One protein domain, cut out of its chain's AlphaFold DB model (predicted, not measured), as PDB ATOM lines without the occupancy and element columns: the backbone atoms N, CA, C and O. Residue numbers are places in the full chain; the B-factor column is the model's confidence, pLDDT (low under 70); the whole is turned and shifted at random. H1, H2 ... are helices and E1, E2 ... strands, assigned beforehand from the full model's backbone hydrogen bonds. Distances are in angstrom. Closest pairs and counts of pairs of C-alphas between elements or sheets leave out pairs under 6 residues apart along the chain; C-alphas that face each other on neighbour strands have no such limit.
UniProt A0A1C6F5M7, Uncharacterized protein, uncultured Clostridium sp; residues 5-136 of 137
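AT A GLANCE: This is residues 5 to 136 of the 137 residues of an uncharacterized protein of uncultured Clostridium sp (UniProt A0A1C6F5M7). Picture a small closed barrel of six strands, E1 to E6, with H2 packed along its outside through residues 85 to 96 and H3 carrying on from H2 away from the barrel, so that residues 127 to 136 stick out as a free arm. H1 packs on the outside of the barrel through residues 11 to 16. The printed part has 132 residues, in the order H1 E1 E2 E3 E4 E5 E6 H2 H3, of mixed class; round the ring run E1 E2 E3 E4 E5 E6 and back to E1, each pair antiparallel. The whole is loose, with a radius of gyration of the C-alphas of 17.8 A, and elongated, spanning 60 by 34 by 27 A.

HOW THE PARTS SIT: Begin at H1, residues 5 to 16, which is on the barrel and outside it; its closest C-alphas to E4, residues 57 to 60, are those of Val 12 and Ala 60, 6.6 A apart. Strands E1, 24 to 31, E2, 34 to 45, E3, 50 to 52, E4, E5, 66 to 68, and E6, 79 to 82, form a meander, each strand the antiparallel neighbour of the one before. Look for N 27 and O 38 at 2.8 A between E1 and E2, a hairpin at 143 degrees. E2 bends by 70 degrees at residue 42; beyond it N 51 and O 44 are 2.8 A apart, in the hairpin of E2 and E3. Within hydrogen-bond range are N 50 and O 58, 2.9 A, in the hairpin of E3 and E4; N 67 and O 59, 2.8 A, in the hairpin of E4 and E5; and N 81 and O 66, 2.9 A, in the hairpin of E5 and E6. The ring closes between E6 and E1, with N 28 and O 80 at 2.8 A. H2, residues 85 to 104, is on the barrel and outside it, at a height over the sheet of 8.9 A, along E1 at 8 degrees on the local plane; the C-alphas of Tyr 26 and Tyr 85, the closest of E1 and H2, are 6.0 A apart. H3, residues 115 to 133, is not on the barrel; its residues 115 to 122 alone touch H2, the closest C-alphas being those of Lys 94 and Leu 115, 5.9 A, at a steep tilt of 37 degrees, only just beyond shallow, the same way. Every O i to N i+4 pair is within hydrogen-bond range in H2 and H3, and 7 of 8 in H1.

IN THESE COORDINATES: Find C-alpha 5 at (40.071, 25.014, 18.951); from there H1 runs 17.4 A. E1 begins at (12.495, 14.045, 28.349) and is 20.7 A long, E2 28.9 A, H2 28.7 A; H3 runs 27.2 A to C-alpha 133 at (38.841, -19.589, 46.771).

THE WHOLE: The C-alphas farthest apart, of Arg 47 and Cys 136, are 60.9 A apart. The printed part has no cut, and no link is long. Mean pLDDT of the printed part is 81.0; residues 5 to 17, 71 to 77 and 129 to 136 are under 70.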
ATOM      1  N   PHE A   5      41.184  24.258  18.371       37.06
ATOM      2  CA  PHE A   5      40.071  25.014  18.951       37.06
ATOM      3  C   PHE A   5      38.777  24.972  18.118       37.06
ATOM      4  O   PHE A   5      37.692  25.141  18.681       37.06
ATOM      5  N   ASN A   6      38.856  24.745  16.802       40.72
ATOM      6  CA  ASN A   6      37.663  24.626  15.961       40.72
ATOM      7  C   ASN A   6      36.999  23.248  16.087       40.72
ATOM      8  O   ASN A   6      35.770  23.176  16.057       40.72
ATOM      9  N   ASP A   7      37.772  22.185  16.321       46.84
ATOM     10  CA  ASP A   7      37.231  20.831  16.510       46.84
ATOM     11  C   ASP A   7      36.394  20.708  17.787       46.84
ATOM     12  O   ASP A   7      35.273  20.199  17.742       46.84
ATOM     13  N   VAL A   8      36.866  21.262  18.910       49.25
ATOM     14  CA  VAL A   8      36.127  21.227  20.187       49.25
ATOM     15  C   VAL A   8      34.808  22.003  20.082       49.25
ATOM     16  O   VAL A   8      33.755  21.533  20.515       49.25
ATOM     17  N   ARG A   9      34.814  23.175  19.430       45.38
ATOM     18  CA  ARG A   9      33.589  23.971  19.212       45.38
ATOM     19  C   ARG A   9      32.576  23.265  18.317       45.38
ATOM     20  O   ARG A   9      31.373  23.432  18.533       45.38
ATOM     21  N   ASN A  10      33.041  22.517  17.320       49.81
ATOM     22  CA  ASN A  10      32.167  21.748  16.442       49.81
ATOM     23  C   ASN A  10      31.597  20.521  17.158       49.81
ATOM     24  O   ASN A  10      30.398  20.287  17.045       49.81
ATOM     25  N   GLN A  11      32.386  19.809  17.969       49.72
ATOM     26  CA  GLN A  11      31.874  18.704  18.789       49.72
ATOM     27  C   GLN A  11      30.808  19.179  19.783       49.72
ATOM     28  O   GLN A  11      29.706  18.636  19.787       49.72
ATOM     29  N   VAL A  12      31.069  20.247  20.546       50.47
ATOM     30  CA  VAL A  12      30.112  20.793  21.530       50.47
ATOM     31  C   VAL A  12      28.808  21.264  20.872       50.47
ATOM     32  O   VAL A  12      27.724  21.037  21.415       50.47
ATOM     33  N   LYS A  13      28.878  21.868  19.675       51.31
ATOM     34  CA  LYS A  13      27.681  22.210  18.886       51.31
ATOM     35  C   LYS A  13      26.846  20.973  18.541       51.31
ATOM     36  O   LYS A  13      25.627  21.037  18.665       51.31
ATOM     37  N   THR A  14      27.489  19.874  18.156       52.81
ATOM     38  CA  THR A  14      26.831  18.613  17.770       52.81
ATOM     39  C   THR A  14      26.233  17.855  18.961       52.81
ATOM     40  O   THR A  14      25.294  17.084  18.788       52.81
ATOM     41  N   VAL A  15      26.709  18.059  20.197       55.91
ATOM     42  CA  VAL A  15      26.097  17.383  21.361       55.91
ATOM     43  C   VAL A  15      24.860  18.131  21.878       55.91
ATOM     44  O   VAL A  15      23.889  17.494  22.289       55.91
ATOM     45  N   ILE A  16      24.823  19.471  21.791       61.47
ATOM     46  CA  ILE A  16      23.615  20.252  22.138       61.47
ATOM     47  C   ILE A  16      22.445  19.898  21.206       61.47
ATOM     48  O   ILE A  16      21.302  19.860  21.663       61.47
ATOM     49  N   THR A  17      22.710  19.579  19.932       62.47
ATOM     50  CA  THR A  17      21.661  19.217  18.958       62.47
ATOM     51  C   THR A  17      20.905  17.935  19.295       62.47
ATOM     52  O   THR A  17      19.839  17.711  18.730       62.47
ATOM     53  N   ASN A  18      21.401  17.117  20.226       79.62
ATOM     54  CA  ASN A  18      20.715  15.892  20.633       79.62
ATOM     55  C   ASN A  18      19.605  16.143  21.666       79.62
ATOM     56  O   ASN A  18      18.777  15.264  21.901       79.62
ATOM     57  N   PHE A  19      19.561  17.324  22.287       89.38
ATOM     58  CA  PHE A  19      18.457  17.693  23.166       89.38
ATOM     59  C   PHE A  19      17.285  18.245  22.356       89.38
ATOM     60  O   PHE A  19      17.463  18.942  21.361       89.38
ATOM     61  N   ILE A  20      16.064  17.982  22.827       90.06
ATOM     62  CA  ILE A  20      14.838  18.508  22.221       90.06
ATOM     63  C   ILE A  20      14.036  19.244  23.295       90.06
ATOM     64  O   ILE A  20      13.783  18.716  24.380       90.06
ATOM     65  N   GLN A  21      13.638  20.482  23.000       93.31
ATOM     66  CA  GLN A  21      12.849  21.296  23.920       93.31
ATOM     67  C   GLN A  21      11.512  20.613  24.243       93.31
ATOM     68  O   GLN A  21      10.896  19.992  23.377       93.31
ATOM     69  N   ASN A  22      11.059  20.727  25.495       91.88
ATOM     70  CA  ASN A  22       9.847  20.091  26.023       91.88
ATOM     71  C   ASN A  22       9.841  18.555  25.959       91.88
ATOM     72  O   ASN A  22       8.800  17.944  26.203       91.88
ATOM     73  N   ARG A  23      10.982  17.915  25.677       93.25
ATOM     74  CA  ARG A  23      11.135  16.462  25.769       93.25
ATOM     75  C   ARG A  23      11.886  16.038  27.022       93.25
ATOM     76  O   ARG A  23      12.491  16.850  27.730       93.25
ATOM     77  N   LYS A  24      11.775  14.739  27.290       96.12
ATOM     78  CA  LYS A  24      12.495  14.045  28.349       96.12
ATOM     79  C   LYS A  24      13.994  14.053  28.059       96.12
ATOM     80  O   LYS A  24      14.407  13.972  26.906       96.12
ATOM     81  N   ALA A  25      14.766  14.139  29.124       95.50
ATOM     82  CA  ALA A  25      16.201  13.939  29.190       95.50
ATOM     83  C   ALA A  25      16.506  13.217  30.511       95.50
ATOM     84  O   ALA A  25      15.616  13.043  31.346       95.50
ATOM     85  N   TYR A  26      17.751  12.797  30.704       95.50
ATOM     86  CA  TYR A  26      18.107  11.895  31.795       95.50
ATOM     87  C   TYR A  26      19.290  12.448  32.576       95.50
ATOM     88  O   TYR A  26      20.324  12.784  32.002       95.50
ATOM     89  N   LEU A  27      19.132  12.565  33.891       93.88
ATOM     90  CA  LEU A  27      20.191  12.966  34.805       93.88
ATOM     91  C   LEU A  27      20.765  11.738  35.492       93.88
ATOM     92  O   LEU A  27      20.050  11.052  36.211       93.88
ATOM     93  N   VAL A  28      22.066  11.511  35.349       92.81
ATOM     94  CA  VAL A  28      22.794  10.654  36.284       92.81
ATOM     95  C   VAL A  28      23.146  11.506  37.491       92.81
ATOM     96  O   VAL A  28      23.861  12.500  37.353       92.81
ATOM     97  N   VAL A  29      22.626  11.133  38.657       89.88
ATOM     98  CA  VAL A  29      22.839  11.833  39.925       89.88
ATOM     99  C   VAL A  29      23.472  10.897  40.945       89.88
ATOM    100  O   VAL A  29      23.013   9.768  41.131       89.88
ATOM    101  N   LYS A  30      24.501  11.364  41.651       83.19
ATOM    102  CA  LYS A  30      24.986  10.673  42.848       83.19
ATOM    103  C   LYS A  30      24.083  11.009  44.033       83.19
ATOM    104  O   LYS A  30      23.932  12.171  44.405       83.19
ATOM    105  N   LYS A  31      23.484   9.988  44.635       79.88
ATOM    106  CA  LYS A  31      22.757  10.071  45.902       79.88
ATOM    107  C   LYS A  31      23.500   9.211  46.912       79.88
ATOM    108  O   LYS A  31      23.541   7.994  46.775       79.88
ATOM    109  N   GLN A  32      24.090   9.849  47.923       77.38
ATOM    110  CA  GLN A  32      24.927   9.173  48.920       77.38
ATOM    111  C   GLN A  32      26.076   8.389  48.247       77.38
ATOM    112  O   GLN A  32      26.981   9.000  47.675       77.38
ATOM    113  N   ASN A  33      26.024   7.054  48.287       73.88
ATOM    114  CA  ASN A  33      27.038   6.161  47.729       73.88
ATOM    115  C   ASN A  33      26.670   5.581  46.357       73.88
ATOM    116  O   ASN A  33      27.523   4.931  45.744       73.88
ATOM    117  N   ASP A  34      25.462   5.849  45.858       78.31
ATOM    118  CA  ASP A  34      24.935   5.238  44.640       78.31
ATOM    119  C   ASP A  34      24.605   6.276  43.573       78.31
ATOM    120  O   ASP A  34      24.244   7.420  43.853       78.31
ATOM    121  N   MET A  35      24.750   5.870  42.317       86.12
ATOM    122  CA  MET A  35      24.379   6.680  41.166       86.12
ATOM    123  C   MET A  35      23.040   6.187  40.627       86.12
ATOM    124  O   MET A  35      22.826   4.986  40.494       86.12
ATOM    125  N   ASN A  36      22.142   7.119  40.329       90.12
ATOM    126  CA  ASN A  36      20.796   6.832  39.845       90.12
ATOM    127  C   ASN A  36      20.489   7.668  38.606       90.12
ATOM    128  O   ASN A  36      21.024   8.768  38.457       90.12
ATOM    129  N   ILE A  37      19.603   7.159  37.750       93.81
ATOM    130  CA  ILE A  37      19.077   7.894  36.600       93.81
ATOM    131  C   ILE A  37      17.734   8.510  36.987       93.81
ATOM    132  O   ILE A  37      16.827   7.812  37.435       93.81
ATOM    133  N   GLU A  38      17.603   9.815  36.794       94.38
ATOM    134  CA  GLU A  38      16.363  10.561  36.969       94.38
ATOM    135  C   GLU A  38      15.871  11.090  35.626       94.38
ATOM    136  O   GLU A  38      16.639  11.648  34.840       94.38
ATOM    137  N   GLU A  39      14.573  10.960  35.375       96.12
ATOM    138  CA  GLU A  39      13.938  11.599  34.229       96.12
ATOM    139  C   GLU A  39      13.695  13.084  34.521       96.12
ATOM    140  O   GLU A  39      13.136  13.458  35.554       96.12
ATOM    141  N   VAL A  40      14.085  13.944  33.584       95.31
ATOM    142  CA  VAL A  40      13.840  15.386  33.638       95.31
ATOM    143  C   VAL A  40      13.270  15.893  32.325       95.31
ATOM    144  O   VAL A  40      13.354  15.241  31.292       95.31
ATOM    145  N   THR A  41      12.681  17.086  32.343       96.25
ATOM    146  CA  THR A  41      12.155  17.730  31.134       96.25
ATOM    147  C   THR A  41      12.960  18.971  30.781       96.25
ATOM    148  O   THR A  41      13.201  19.830  31.637       96.25
ATOM    149  N   ILE A  42      13.316  19.094  29.503       95.75
ATOM    150  CA  ILE A  42      13.996  20.269  28.961       95.75
ATOM    151  C   ILE A  42      13.009  21.432  28.821       95.75
ATOM    152  O   ILE A  42      11.982  21.309  28.156       95.75
ATOM    153  N   LYS A  43      13.338  22.581  29.416       95.56
ATOM    154  CA  LYS A  43      12.597  23.846  29.280       95.56
ATOM    155  C   LYS A  43      13.046  24.637  28.059       95.56
ATOM    156  O   LYS A  43      12.207  25.128  27.309       95.56
ATOM    157  N   ASN A  44      14.358  24.776  27.870       94.06
ATOM    158  CA  ASN A  44      14.938  25.571  26.789       94.06
ATOM    159  C   ASN A  44      16.313  25.036  26.373       94.06
ATOM    160  O   ASN A  44      17.055  24.517  27.207       94.06
ATOM    161  N   ILE A  45      16.668  25.222  25.103       92.44
ATOM    162  CA  ILE A  45      17.980  24.876  24.548       92.44
ATOM    163  C   ILE A  45      18.585  26.153  23.975       92.44
ATOM    164  O   ILE A  45      18.163  26.661  22.942       92.44
ATOM    165  N   GLY A  46      19.560  26.702  24.689       88.00
ATOM    166  CA  GLY A  46      20.347  27.838  24.235       88.00
ATOM    167  C   GLY A  46      21.591  27.400  23.466       88.00
ATOM    168  O   GLY A  46      21.948  26.229  23.405       88.00
ATOM    169  N   ARG A  47      22.335  28.382  22.948       82.81
ATOM    170  CA  ARG A  47      23.584  28.143  22.203       82.81
ATOM    171  C   ARG A  47      24.675  27.431  23.017       82.81
ATOM    172  O   ARG A  47      25.530  26.777  22.435       82.81
ATOM    173  N   LYS A  48      24.697  27.639  24.334       83.62
ATOM    174  CA  LYS A  48      25.721  27.105  25.250       83.62
ATOM    175  C   LYS A  48      25.146  26.229  26.360       83.62
ATOM    176  O   LYS A  48      25.904  25.532  27.022       83.62
ATOM    177  N   TYR A  49      23.838  26.314  26.594       90.62
ATOM    178  CA  TYR A  49      23.216  25.776  27.795       90.62
ATOM    179  C   TYR A  49      21.920  25.057  27.470       90.62
ATOM    180  O   TYR A  49      21.114  25.553  26.684       90.62
ATOM    181  N   VAL A  50      21.681  23.954  28.162       92.62
ATOM    182  CA  VAL A  50      20.380  23.295  28.241       92.62
ATOM    183  C   VAL A  50      19.762  23.658  29.587       92.62
ATOM    184  O   VAL A  50      20.396  23.508  30.626       92.62
ATOM    185  N   THR A  51      18.541  24.189  29.581       93.56
ATOM    186  CA  THR A  51      17.811  24.582  30.797       93.56
ATOM    187  C   THR A  51      16.692  23.586  31.054       93.56
ATOM    188  O   THR A  51      15.911  23.288  30.148       93.56
ATOM    189  N   LEU A  52      16.592  23.084  32.281       94.31
ATOM    190  CA  LEU A  52      15.531  22.177  32.717       94.31
ATOM    191  C   LEU A  52      14.293  22.948  33.204       94.31
ATOM    192  O   LEU A  52      14.351  24.150  33.455       94.31
ATOM    193  N   LYS A  53      13.152  22.263  33.371       92.50
ATOM    194  CA  LYS A  53      11.920  22.876  33.918       92.50
ATOM    195  C   LYS A  53      12.063  23.436  35.334       92.50
ATOM    196  O   LYS A  53      11.341  24.363  35.671       92.50
ATOM    197  N   ASN A  54      12.988  22.904  36.125       89.75
ATOM    198  CA  ASN A  54      13.321  23.412  37.457       89.75
ATOM    199  C   ASN A  54      14.384  24.529  37.429       89.75
ATOM    200  O   ASN A  54      15.060  24.747  38.427       89.75
ATOM    201  N   ASP A  55      14.574  25.169  36.273       90.50
ATOM    202  CA  ASP A  55      15.488  26.290  36.026       90.50
ATOM    203  C   ASP A  55      16.988  26.014  36.196       90.50
ATOM    204  O   ASP A  55      17.799  26.893  35.913       90.50
ATOM    205  N   ASN A  56      17.377  24.775  36.511       90.56
ATOM    206  CA  ASN A  56      18.777  24.365  36.467       90.56
ATOM    207  C   ASN A  56      19.321  24.419  35.038       90.56
ATOM    208  O   ASN A  56      18.719  23.864  34.106       90.56
ATOM    209  N   LYS A  57      20.503  25.011  34.880       91.44
ATOM    210  CA  LYS A  57      21.212  25.088  33.603       91.44
ATOM    211  C   LYS A  57      22.366  24.098  33.551       91.44
ATOM    212  O   LYS A  57      23.052  23.866  34.543       91.44
ATOM    213  N   TYR A  58      22.596  23.547  32.364       91.38
ATOM    214  CA  TYR A  58      23.664  22.596  32.094       91.38
ATOM    215  C   TYR A  58      24.494  23.025  30.888       91.38
ATOM    216  O   TYR A  58      23.929  23.422  29.869       91.38
ATOM    217  N   ALA A  59      25.818  22.912  30.990       88.88
ATOM    218  CA  ALA A  59      26.768  23.185  29.914       88.88
ATOM    219  C   ALA A  59      27.623  21.951  29.631       88.88
ATOM    220  O   ALA A  59      28.011  21.246  30.562       88.88
ATOM    221  N   ALA A  60      27.925  21.711  28.359       86.56
ATOM    222  CA  ALA A  60      28.884  20.687  27.968       86.56
ATOM    223  C   ALA A  60      30.309  21.098  28.368       86.56
ATOM    224  O   ALA A  60      30.702  22.248  28.154       86.56
ATOM    225  N   ASP A  61      31.065  20.152  28.922       80.06
ATOM    226  CA  ASP A  61      32.520  20.249  29.026       80.06
ATOM    227  C   ASP A  61      33.202  19.934  27.678       80.06
ATOM    228  O   ASP A  61      32.539  19.657  26.673       80.06
ATOM    229  N   ASP A  62      34.537  19.970  27.652       76.50
ATOM    230  CA  ASP A  62      35.332  19.680  26.448       76.50
ATOM    231  C   ASP A  62      35.137  18.244  25.924       76.50
ATOM    232  O   ASP A  62      35.426  17.971  24.762       76.50
ATOM    233  N   ASN A  63      34.604  17.338  26.754       72.62
ATOM    234  CA  ASN A  63      34.269  15.965  26.377       72.62
ATOM    235  C   ASN A  63      32.795  15.816  25.957       72.62
ATOM    236  O   ASN A  63      32.315  14.700  25.760       72.62
ATOM    237  N   GLY A  64      32.048  16.920  25.855       77.50
ATOM    238  CA  GLY A  64      30.633  16.912  25.497       77.50
ATOM    239  C   GLY A  64      29.696  16.476  26.628       77.50
ATOM    240  O   GLY A  64      28.507  16.273  26.381       77.50
ATOM    241  N   ILE A  65      30.183  16.330  27.865       83.69
ATOM    242  CA  ILE A  65      29.360  15.916  29.003       83.69
ATOM    243  C   ILE A  65      28.713  17.141  29.648       83.69
ATOM    244  O   ILE A  65      29.389  18.069  30.089       83.69
ATOM    245  N   PHE A  66      27.384  17.127  29.760       89.50
ATOM    246  CA  PHE A  66      26.630  18.249  30.310       89.50
ATOM    247  C   PHE A  66      26.626  18.231  31.838       89.50
ATOM    248  O   PHE A  66      26.129  17.291  32.459       89.50
ATOM    249  N   THR A  67      27.134  19.301  32.444       88.94
ATOM    250  CA  THR A  67      27.216  19.507  33.899       88.94
ATOM    251  C   THR A  67      26.440  20.737  34.327       88.94
ATOM    252  O   THR A  67      26.297  21.682  33.553       88.94
ATOM    253  N   ASN A  68      25.911  20.716  35.551       89.12
ATOM    254  CA  ASN A  68      25.158  21.838  36.102       89.12
ATOM    255  C   ASN A  68      26.074  23.068  36.272       89.12
ATOM    256  O   ASN A  68      27.125  22.959  36.896       89.12
ATOM    257  N   VAL A  69      25.679  24.221  35.725       84.69
ATOM    258  CA  VAL A  69      26.479  25.465  35.763       84.69
ATOM    259  C   VAL A  69      26.176  26.365  36.954       84.69
ATOM    260  O   VAL A  69      26.997  27.216  37.288       84.69
ATOM    261  N   ASP A  70      25.028  26.195  37.601       73.56
ATOM    262  CA  ASP A  70      24.586  27.093  38.672       73.56
ATOM    263  C   ASP A  70      25.210  26.736  40.038       73.56
ATOM    264  O   ASP A  70      24.984  27.429  41.025       73.56
ATOM    265  N   ASN A  71      26.026  25.677  40.122       65.19
ATOM    266  CA  ASN A  71      26.547  25.159  41.387       65.19
ATOM    267  C   ASN A  71      28.081  25.061  41.413       65.19
ATOM    268  O   ASN A  71      28.659  24.009  41.151       65.19
ATOM    269  N   PHE A  72      28.734  26.152  41.822       51.78
ATOM    270  CA  PHE A  72      30.177  26.214  42.107       51.78
ATOM    271  C   PHE A  72      30.584  25.600  43.465       51.78
ATOM    272  O   PHE A  72      31.767  25.571  43.801       51.78
ATOM    273  N   SER A  73      29.641  25.093  44.268       45.53
ATOM    274  CA  SER A  73      29.964  24.347  45.489       45.53
ATOM    275  C   SER A  73      30.320  22.901  45.125       45.53
ATOM    276  O   SER A  73      29.465  22.179  44.607       45.53
ATOM    277  N   GLY A  74      31.556  22.480  45.413       46.09
ATOM    278  CA  GLY A  74      32.219  21.235  44.975       46.09
ATOM    279  C   GLY A  74      31.534  19.875  45.212       46.09
ATOM    280  O   GLY A  74      32.153  18.853  44.944       46.09
ATOM    281  N   TYR A  75      30.274  19.836  45.649       42.91
ATOM    282  CA  TYR A  75      29.467  18.628  45.855       42.91
ATOM    283  C   TYR A  75      28.456  18.342  44.726       42.91
ATOM    284  O   TYR A  75      27.803  17.307  44.747       42.91
ATOM    285  N   ASN A  76      28.306  19.232  43.734       48.69
ATOM    286  CA  ASN A  76      27.299  19.100  42.664       48.69
ATOM    287  C   ASN A  76      27.875  18.799  41.262       48.69
ATOM    288  O   ASN A  76      27.115  18.741  40.292       48.69
ATOM    289  N   TYR A  77      29.174  18.484  41.152       52.97
ATOM    290  CA  TYR A  77      29.780  17.859  39.952       52.97
ATOM    291  C   TYR A  77      29.222  16.455  39.634       52.97
ATOM    292  O   TYR A  77      29.571  15.835  38.622       52.97
ATOM    293  N   ASP A  78      28.333  15.980  40.501       70.00
ATOM    294  CA  ASP A  78      27.727  14.660  40.527       70.00
ATOM    295  C   ASP A  78      26.446  14.541  39.690       70.00
ATOM    296  O   ASP A  78      25.818  13.481  39.695       70.00
ATOM    297  N   LYS A  79      26.032  15.607  38.986       86.25
ATOM    298  CA  LYS A  79      24.863  15.583  38.095       86.25
ATOM    299  C   LYS A  79      25.281  15.733  36.640       86.25
ATOM    300  O   LYS A  79      25.744  16.798  36.227       86.25
ATOM    301  N   ARG A  80      25.095  14.667  35.862       90.88
ATOM    302  CA  ARG A  80      25.426  14.608  34.433       90.88
ATOM    303  C   ARG A  80      24.151  14.461  33.615       90.88
ATOM    304  O   ARG A  80      23.353  13.573  33.896       90.88
ATOM    305  N   LEU A  81      23.945  15.344  32.640       93.06
ATOM    306  CA  LEU A  81      22.738  15.378  31.814       93.06
ATOM    307  C   LEU A  81      22.973  14.698  30.461       93.06
ATOM    308  O   LEU A  81      23.951  14.984  29.773       93.06
ATOM    309  N   PHE A  82      22.031  13.848  30.063       93.38
ATOM    310  CA  PHE A  82      22.065  13.080  28.824       93.38
ATOM    311  C   PHE A  82      20.762  13.251  28.034       93.38
ATOM    312  O   PHE A  82      19.689  13.373  28.634       93.38
ATOM    313  N   PRO A  83      20.829  13.256  26.692       92.06
ATOM    314  CA  PRO A  83      19.655  13.445  25.842       92.06
ATOM    315  C   PRO A  83      18.733  12.216  25.807       92.06
ATOM    316  O   PRO A  83      17.527  12.373  25.635       92.06
ATOM    317  N   CYS A  84      19.268  11.007  26.002       91.38
ATOM    318  CA  CYS A  84      18.496   9.762  26.023       91.38
ATOM    319  C   CYS A  84      18.935   8.817  27.152       91.38
ATOM    320  O   CYS A  84      19.986   9.011  27.773       91.38
ATOM    321  N   TYR A  85      18.098   7.813  27.431       92.50
ATOM    322  CA  TYR A  85      18.289   6.887  28.545       92.50
ATOM    323  C   TYR A  85      19.509   6.000  28.315       92.50
ATOM    324  O   TYR A  85      20.299   5.798  29.228       92.50
ATOM    325  N   GLU A  86      19.705   5.527  27.085       92.00
ATOM    326  CA  GLU A  86      20.789   4.621  26.709       92.00
ATOM    327  C   GLU A  86      22.159   5.243  27.006       92.00
ATOM    328  O   GLU A  86      23.047   4.580  27.535       92.00
ATOM    329  N   MET A  87      22.323   6.541  26.737       90.69
ATOM    330  CA  MET A  87      23.559   7.259  27.060       90.69
ATOM    331  C   MET A  87      23.770   7.402  28.572       90.69
ATOM    332  O   MET A  87      24.896   7.246  29.048       90.69
ATOM    333  N   ALA A  88      22.703   7.679  29.327       92.31
ATOM    334  CA  ALA A  88      22.770   7.756  30.785       92.31
ATOM    335  C   ALA A  88      23.105   6.390  31.407       92.31
ATOM    336  O   ALA A  88      23.940   6.311  32.307       92.31
ATOM    337  N   ASP A  89      22.503   5.317  30.894       93.31
ATOM    338  CA  ASP A  89      22.734   3.936  31.316       93.31
ATOM    339  C   ASP A  89      24.167   3.481  31.021       93.31
ATOM    340  O   ASP A  89      24.839   2.950  31.904       93.31
ATOM    341  N   LEU A  90      24.696   3.770  29.827       90.06
ATOM    342  CA  LEU A  90      26.095   3.486  29.487       90.06
ATOM    343  C   LEU A  90      27.072   4.223  30.409       90.06
ATOM    344  O   LEU A  90      28.043   3.632  30.890       90.06
ATOM    345  N   TYR A  91      26.810   5.502  30.689       90.19
ATOM    346  CA  TYR A  91      27.620   6.274  31.626       90.19
ATOM    347  C   TYR A  91      27.576   5.670  33.035       90.19
ATOM    348  O   TYR A  91      28.621   5.487  33.664       90.19
ATOM    349  N   LEU A  92      26.379   5.318  33.516       90.94
ATOM    350  CA  LEU A  92      26.172   4.706  34.825       90.94
ATOM    351  C   LEU A  92      26.893   3.356  34.941       90.94
ATOM    352  O   LEU A  92      27.616   3.133  35.914       90.94
ATOM    353  N   LYS A  93      26.752   2.481  33.938       90.56
ATOM    354  CA  LYS A  93      27.451   1.189  33.854       90.56
ATOM    355  C   LYS A  93      28.958   1.374  33.944       90.56
ATOM    356  O   LYS A  93      29.594   0.770  34.807       90.56
ATOM    357  N   LYS A  94      29.516   2.276  33.131       90.44
ATOM    358  CA  LYS A  94      30.948   2.590  33.153       90.44
ATOM    359  C   LYS A  94      31.396   3.059  34.539       90.44
ATOM    360  O   LYS A  94      32.388   2.568  35.071       90.44
ATOM    361  N   ALA A  95      30.663   3.991  35.143       88.94
ATOM    362  CA  ALA A  95      31.010   4.544  36.445       88.94
ATOM    363  C   ALA A  95      30.940   3.487  37.568       88.94
ATOM    364  O   ALA A  95      31.823   3.446  38.429       88.94
ATOM    365  N   ASN A  96      29.951   2.589  37.528       89.75
ATOM    366  CA  ASN A  96      29.834   1.467  38.461       89.75
ATOM    367  C   ASN A  96      30.979   0.457  38.300       89.75
ATOM    368  O   ASN A  96      31.563   0.041  39.298       89.75
ATOM    369  N   MET A  97      31.362   0.125  37.066       90.69
ATOM    370  CA  MET A  97      32.509  -0.753  36.803       90.69
ATOM    371  C   MET A  97      33.820  -0.156  37.299       90.69
ATOM    372  O   MET A  97      34.620  -0.847  37.924       90.69
ATOM    373  N   ILE A  98      34.031   1.145  37.084       90.00
ATOM    374  CA  ILE A  98      35.197   1.856  37.619       90.00
ATOM    375  C   ILE A  98      35.205   1.800  39.151       90.00
ATOM    376  O   ILE A  98      36.261   1.579  39.744       90.00
ATOM    377  N   LYS A  99      34.051   1.992  39.804       88.81
ATOM    378  CA  LYS A  99      33.922   1.881  41.266       88.81
ATOM    379  C   LYS A  99      34.305   0.477  41.744       88.81
ATOM    380  O   LYS A  99      35.116   0.354  42.656       88.81
ATOM    381  N   GLU A 100      33.775  -0.562  41.105       90.88
ATOM    382  CA  GLU A 100      34.088  -1.958  41.424       90.88
ATOM    383  C   GLU A 100      35.581  -2.265  41.238       90.88
ATOM    384  O   GLU A 100      36.227  -2.791  42.144       90.88
ATOM    385  N   LEU A 101      36.162  -1.857  40.110       90.56
ATOM    386  CA  LEU A 101      37.580  -2.054  39.824       90.56
ATOM    387  C   LEU A 101      38.485  -1.327  40.816       90.56
ATOM    388  O   LEU A 101      39.468  -1.909  41.267       90.56
ATOM    389  N   ARG A 102      38.140  -0.103  41.226       89.75
ATOM    390  CA  ARG A 102      38.895   0.636  42.253       89.75
ATOM    391  C   ARG A 102      38.850  -0.032  43.624       89.75
ATOM    392  O   ARG A 102      39.825   0.078  44.360       89.75
ATOM    393  N   ASN A 103      37.764  -0.733  43.953       88.25
ATOM    394  CA  ASN A 103      37.689  -1.529  45.181       88.25
ATOM    395  C   ASN A 103      38.630  -2.745  45.134       88.25
ATOM    396  O   ASN A 103      39.076  -3.205  46.179       88.25
ATOM    397  N   MET A 104      38.944  -3.260  43.939       88.94
ATOM    398  CA  MET A 104      39.880  -4.375  43.751       88.94
ATOM    399  C   MET A 104      41.335  -3.899  43.616       88.94
ATOM    400  O   MET A 104      42.242  -4.512  44.175       88.94
ATOM    401  N   ILE A 105      41.570  -2.827  42.855       88.44
ATOM    402  CA  ILE A 105      42.888  -2.246  42.574       88.44
ATOM    403  C   ILE A 105      42.742  -0.718  42.520       88.44
ATOM    404  O   ILE A 105      42.342  -0.136  41.517       88.44
ATOM    405  N   SER A 106      43.108  -0.034  43.599       86.56
ATOM    406  CA  SER A 106      42.851   1.404  43.759       86.56
ATOM    407  C   SER A 106      43.745   2.325  42.918       86.56
ATOM    408  O   SER A 106      43.354   3.455  42.632       86.56
ATOM    409  N   PHE A 107      44.945   1.878  42.531       84.50
ATOM    410  CA  PHE A 107      45.992   2.751  41.973       84.50
ATOM    411  C   PHE A 107      45.964   2.915  40.445       84.50
ATOM    412  O   PHE A 107      46.746   3.691  39.900       84.50
ATOM    413  N   TYR A 108      45.092   2.196  39.734       84.06
ATOM    414  CA  TYR A 108      45.038   2.238  38.272       84.06
ATOM    415  C   TYR A 108      44.064   3.316  37.758       84.06
ATOM    416  O   TYR A 108      42.976   3.519  38.303       84.06
ATOM    417  N   ASN A 109      44.426   4.008  36.670       87.06
ATOM    418  CA  ASN A 109      43.570   5.025  36.057       87.06
ATOM    419  C   ASN A 109      42.539   4.411  35.092       87.06
ATOM    420  O   ASN A 109      42.735   4.381  33.883       87.06
ATOM    421  N   TYR A 110      41.399   3.973  35.625       88.25
ATOM    422  CA  TYR A 110      40.320   3.370  34.829       88.25
ATOM    423  C   TYR A 110      39.512   4.353  33.968       88.25
ATOM    424  O   TYR A 110      38.749   3.927  33.106       88.25
ATOM    425  N   ASN A 111      39.621   5.667  34.196       84.00
ATOM    426  CA  ASN A 111      38.725   6.637  33.550       84.00
ATOM    427  C   ASN A 111      38.948   6.738  32.032       84.00
ATOM    428  O   ASN A 111      38.012   7.058  31.299       84.00
ATOM    429  N   SER A 112      40.173   6.461  31.575       85.56
ATOM    430  CA  SER A 112      40.562   6.497  30.163       85.56
ATOM    431  C   SER A 112      40.149   5.257  29.373       85.56
ATOM    432  O   SER A 112      40.265   5.276  28.154       85.56
ATOM    433  N   LEU A 113      39.681   4.200  30.040       88.31
ATOM    434  CA  LEU A 113      39.338   2.940  29.385       88.31
ATOM    435  C   LEU A 113      37.941   2.969  28.758       88.31
ATOM    436  O   LEU A 113      37.044   3.684  29.225       88.31
ATOM    437  N   SER A 114      37.752   2.173  27.710       87.94
ATOM    438  CA  SER A 114      36.450   1.859  27.124       87.94
ATOM    439  C   SER A 114      35.633   0.947  28.051       87.94
ATOM    440  O   SER A 114      36.151   0.383  29.014       87.94
ATOM    441  N   LEU A 115      34.331   0.805  27.784       86.56
ATOM    442  CA  LEU A 115      33.490  -0.121  28.550       86.56
ATOM    443  C   LEU A 115      33.960  -1.579  28.378       86.56
ATOM    444  O   LEU A 115      34.069  -2.299  29.363       86.56
ATOM    445  N   GLU A 116      34.326  -1.964  27.155       88.50
ATOM    446  CA  GLU A 116      34.823  -3.304  26.806       88.50
ATOM    447  C   GLU A 116      36.139  -3.637  27.529       88.50
ATOM    448  O   GLU A 116      36.337  -4.748  28.025       88.50
ATOM    449  N   GLU A 117      37.043  -2.661  27.647       90.81
ATOM    450  CA  GLU A 117      38.290  -2.825  28.397       90.81
ATOM    451  C   GLU A 117      38.016  -3.035  29.893       90.81
ATOM    452  O   GLU A 117      38.623  -3.906  30.519       90.81
ATOM    453  N   LEU A 118      37.073  -2.282  30.468       92.25
ATOM    454  CA  LEU A 118      36.670  -2.442  31.869       92.25
ATOM    455  C   LEU A 118      36.013  -3.808  32.117       92.25
ATOM    456  O   LEU A 118      36.323  -4.456  33.118       92.25
ATOM    457  N   GLU A 119      35.158  -4.264  31.198       91.56
ATOM    458  CA  GLU A 119      34.542  -5.597  31.213       91.56
ATOM    459  C   GLU A 119      35.592  -6.709  31.200       91.56
ATOM    460  O   GLU A 119      35.545  -7.626  32.027       91.56
ATOM    461  N   SER A 120      36.578  -6.597  30.310       91.94
ATOM    462  CA  SER A 120      37.685  -7.548  30.209       91.94
ATOM    463  C   SER A 120      38.487  -7.626  31.513       91.94
ATOM    464  O   SER A 120      38.714  -8.716  32.049       91.94
ATOM    465  N   ILE A 121      38.849  -6.475  32.094       90.62
ATOM    466  CA  ILE A 121      39.588  -6.432  33.364       90.62
ATOM    467  C   ILE A 121      38.763  -7.059  34.496       90.62
ATOM    468  O   ILE A 121      39.291  -7.885  35.246       90.62
ATOM    469  N   LEU A 122      37.477  -6.711  34.617       91.19
ATOM    470  CA  LEU A 122      36.593  -7.279  35.641       91.19
ATOM    471  C   LEU A 122      36.489  -8.803  35.524       91.19
ATOM    472  O   LEU A 122      36.586  -9.499  36.535       91.19
ATOM    473  N   SER A 123      36.347  -9.325  34.303       89.56
ATOM    474  CA  SER A 123      36.297 -10.768  34.041       89.56
ATOM    475  C   SER A 123      37.575 -11.479  34.506       89.56
ATOM    476  O   SER A 123      37.516 -12.480  35.226       89.56
ATOM    477  N   ILE A 124      38.749 -10.921  34.188       89.00
ATOM    478  CA  ILE A 124      40.045 -11.475  34.611       89.00
ATOM    479  C   ILE A 124      40.171 -11.498  36.139       89.00
ATOM    480  O   ILE A 124      40.638 -12.489  36.709       89.00
ATOM    481  N   LEU A 125      39.782 -10.414  36.816       86.94
ATOM    482  CA  LEU A 125      39.918 -10.301  38.270       86.94
ATOM    483  C   LEU A 125      38.970 -11.242  39.018       86.94
ATOM    484  O   LEU A 125      39.418 -11.934  39.936       86.94
ATOM    485  N   LYS A 126      37.709 -11.344  38.585       85.88
ATOM    486  CA  LYS A 126      36.728 -12.273  39.170       85.88
ATOM    487  C   LYS A 126      37.150 -13.729  38.997       85.88
ATOM    488  O   LYS A 126      37.133 -14.494  39.956       85.88
ATOM    489  N   ASN A 127      37.642 -14.098  37.814       82.19
ATOM    490  CA  ASN A 127      38.163 -15.445  37.580       82.19
ATOM    491  C   ASN A 127      39.365 -15.770  38.479       82.19
ATOM    492  O   ASN A 127      39.455 -16.872  39.017       82.19
ATOM    493  N   LYS A 128      40.274 -14.812  38.708       72.38
ATOM    494  CA  LYS A 128      41.406 -15.005  39.629       72.38
ATOM    495  C   LYS A 128      40.978 -15.167  41.091       72.38
ATOM    496  O   LYS A 128      41.630 -15.925  41.806       72.38
ATOM    497  N   GLN A 129      39.930 -14.472  41.538       69.06
ATOM    498  CA  GLN A 129      39.374 -14.648  42.886       69.06
ATOM    499  C   GLN A 129      38.762 -16.043  43.054       69.06
ATOM    500  O   GLN A 129      39.161 -16.759  43.968       69.06
ATOM    501  N   ASN A 130      37.938 -16.482  42.100       64.44
ATOM    502  CA  ASN A 130      37.334 -17.818  42.113       64.44
ATOM    503  C   ASN A 130      38.391 -18.939  42.154       64.44
ATOM    504  O   ASN A 130      38.240 -19.921  42.877       64.44
ATOM    505  N   ILE A 131      39.502 -18.780  41.423       62.16
ATOM    506  CA  ILE A 131      40.617 -19.744  41.444       62.16
ATOM    507  C   ILE A 131      41.326 -19.774  42.808       62.16
ATOM    508  O   ILE A 131      41.810 -20.829  43.218       62.16
ATOM    509  N   LYS A 132      41.427 -18.639  43.510       60.78
ATOM    510  CA  LYS A 132      42.022 -18.599  44.855       60.78
ATOM    511  C   LYS A 132      41.117 -19.262  45.890       60.78
ATOM    512  O   LYS A 132      41.620 -20.029  46.700       60.78
ATOM    513  N   GLU A 133      39.814 -19.010  45.835       60.72
ATOM    514  CA  GLU A 133      38.841 -19.589  46.771       60.72
ATOM    515  C   GLU A 133      38.715 -21.108  46.602       60.72
ATOM    516  O   GLU A 133      38.759 -21.837  47.589       60.72
ATOM    517  N   ALA A 134      38.692 -21.604  45.360       57.56
ATOM    518  CA  ALA A 134      38.652 -23.039  45.067       57.56
ATOM    519  C   ALA A 134      39.924 -23.807  45.481       57.56
ATOM    520  O   ALA A 134      39.904 -25.029  45.557       57.56
ATOM    521  N   ARG A 135      41.046 -23.114  45.720       53.50
ATOM    522  CA  ARG A 135      42.313 -23.717  46.174       53.50
ATOM    523  C   ARG A 135      42.483 -23.718  47.695       53.50
ATOM    524  O   ARG A 135      43.459 -24.281  48.182       53.50
ATOM    525  N   CYS A 136      41.588 -23.056  48.426       52.09
ATOM    526  CA  CYS A 136      41.589 -22.993  49.889       52.09
ATOM    527  C   CYS A 136      40.491 -23.865  50.529       52.09
ATOM    528  O   CYS A 136      40.278 -23.756  51.736       52.09
TER     529      CYS A 136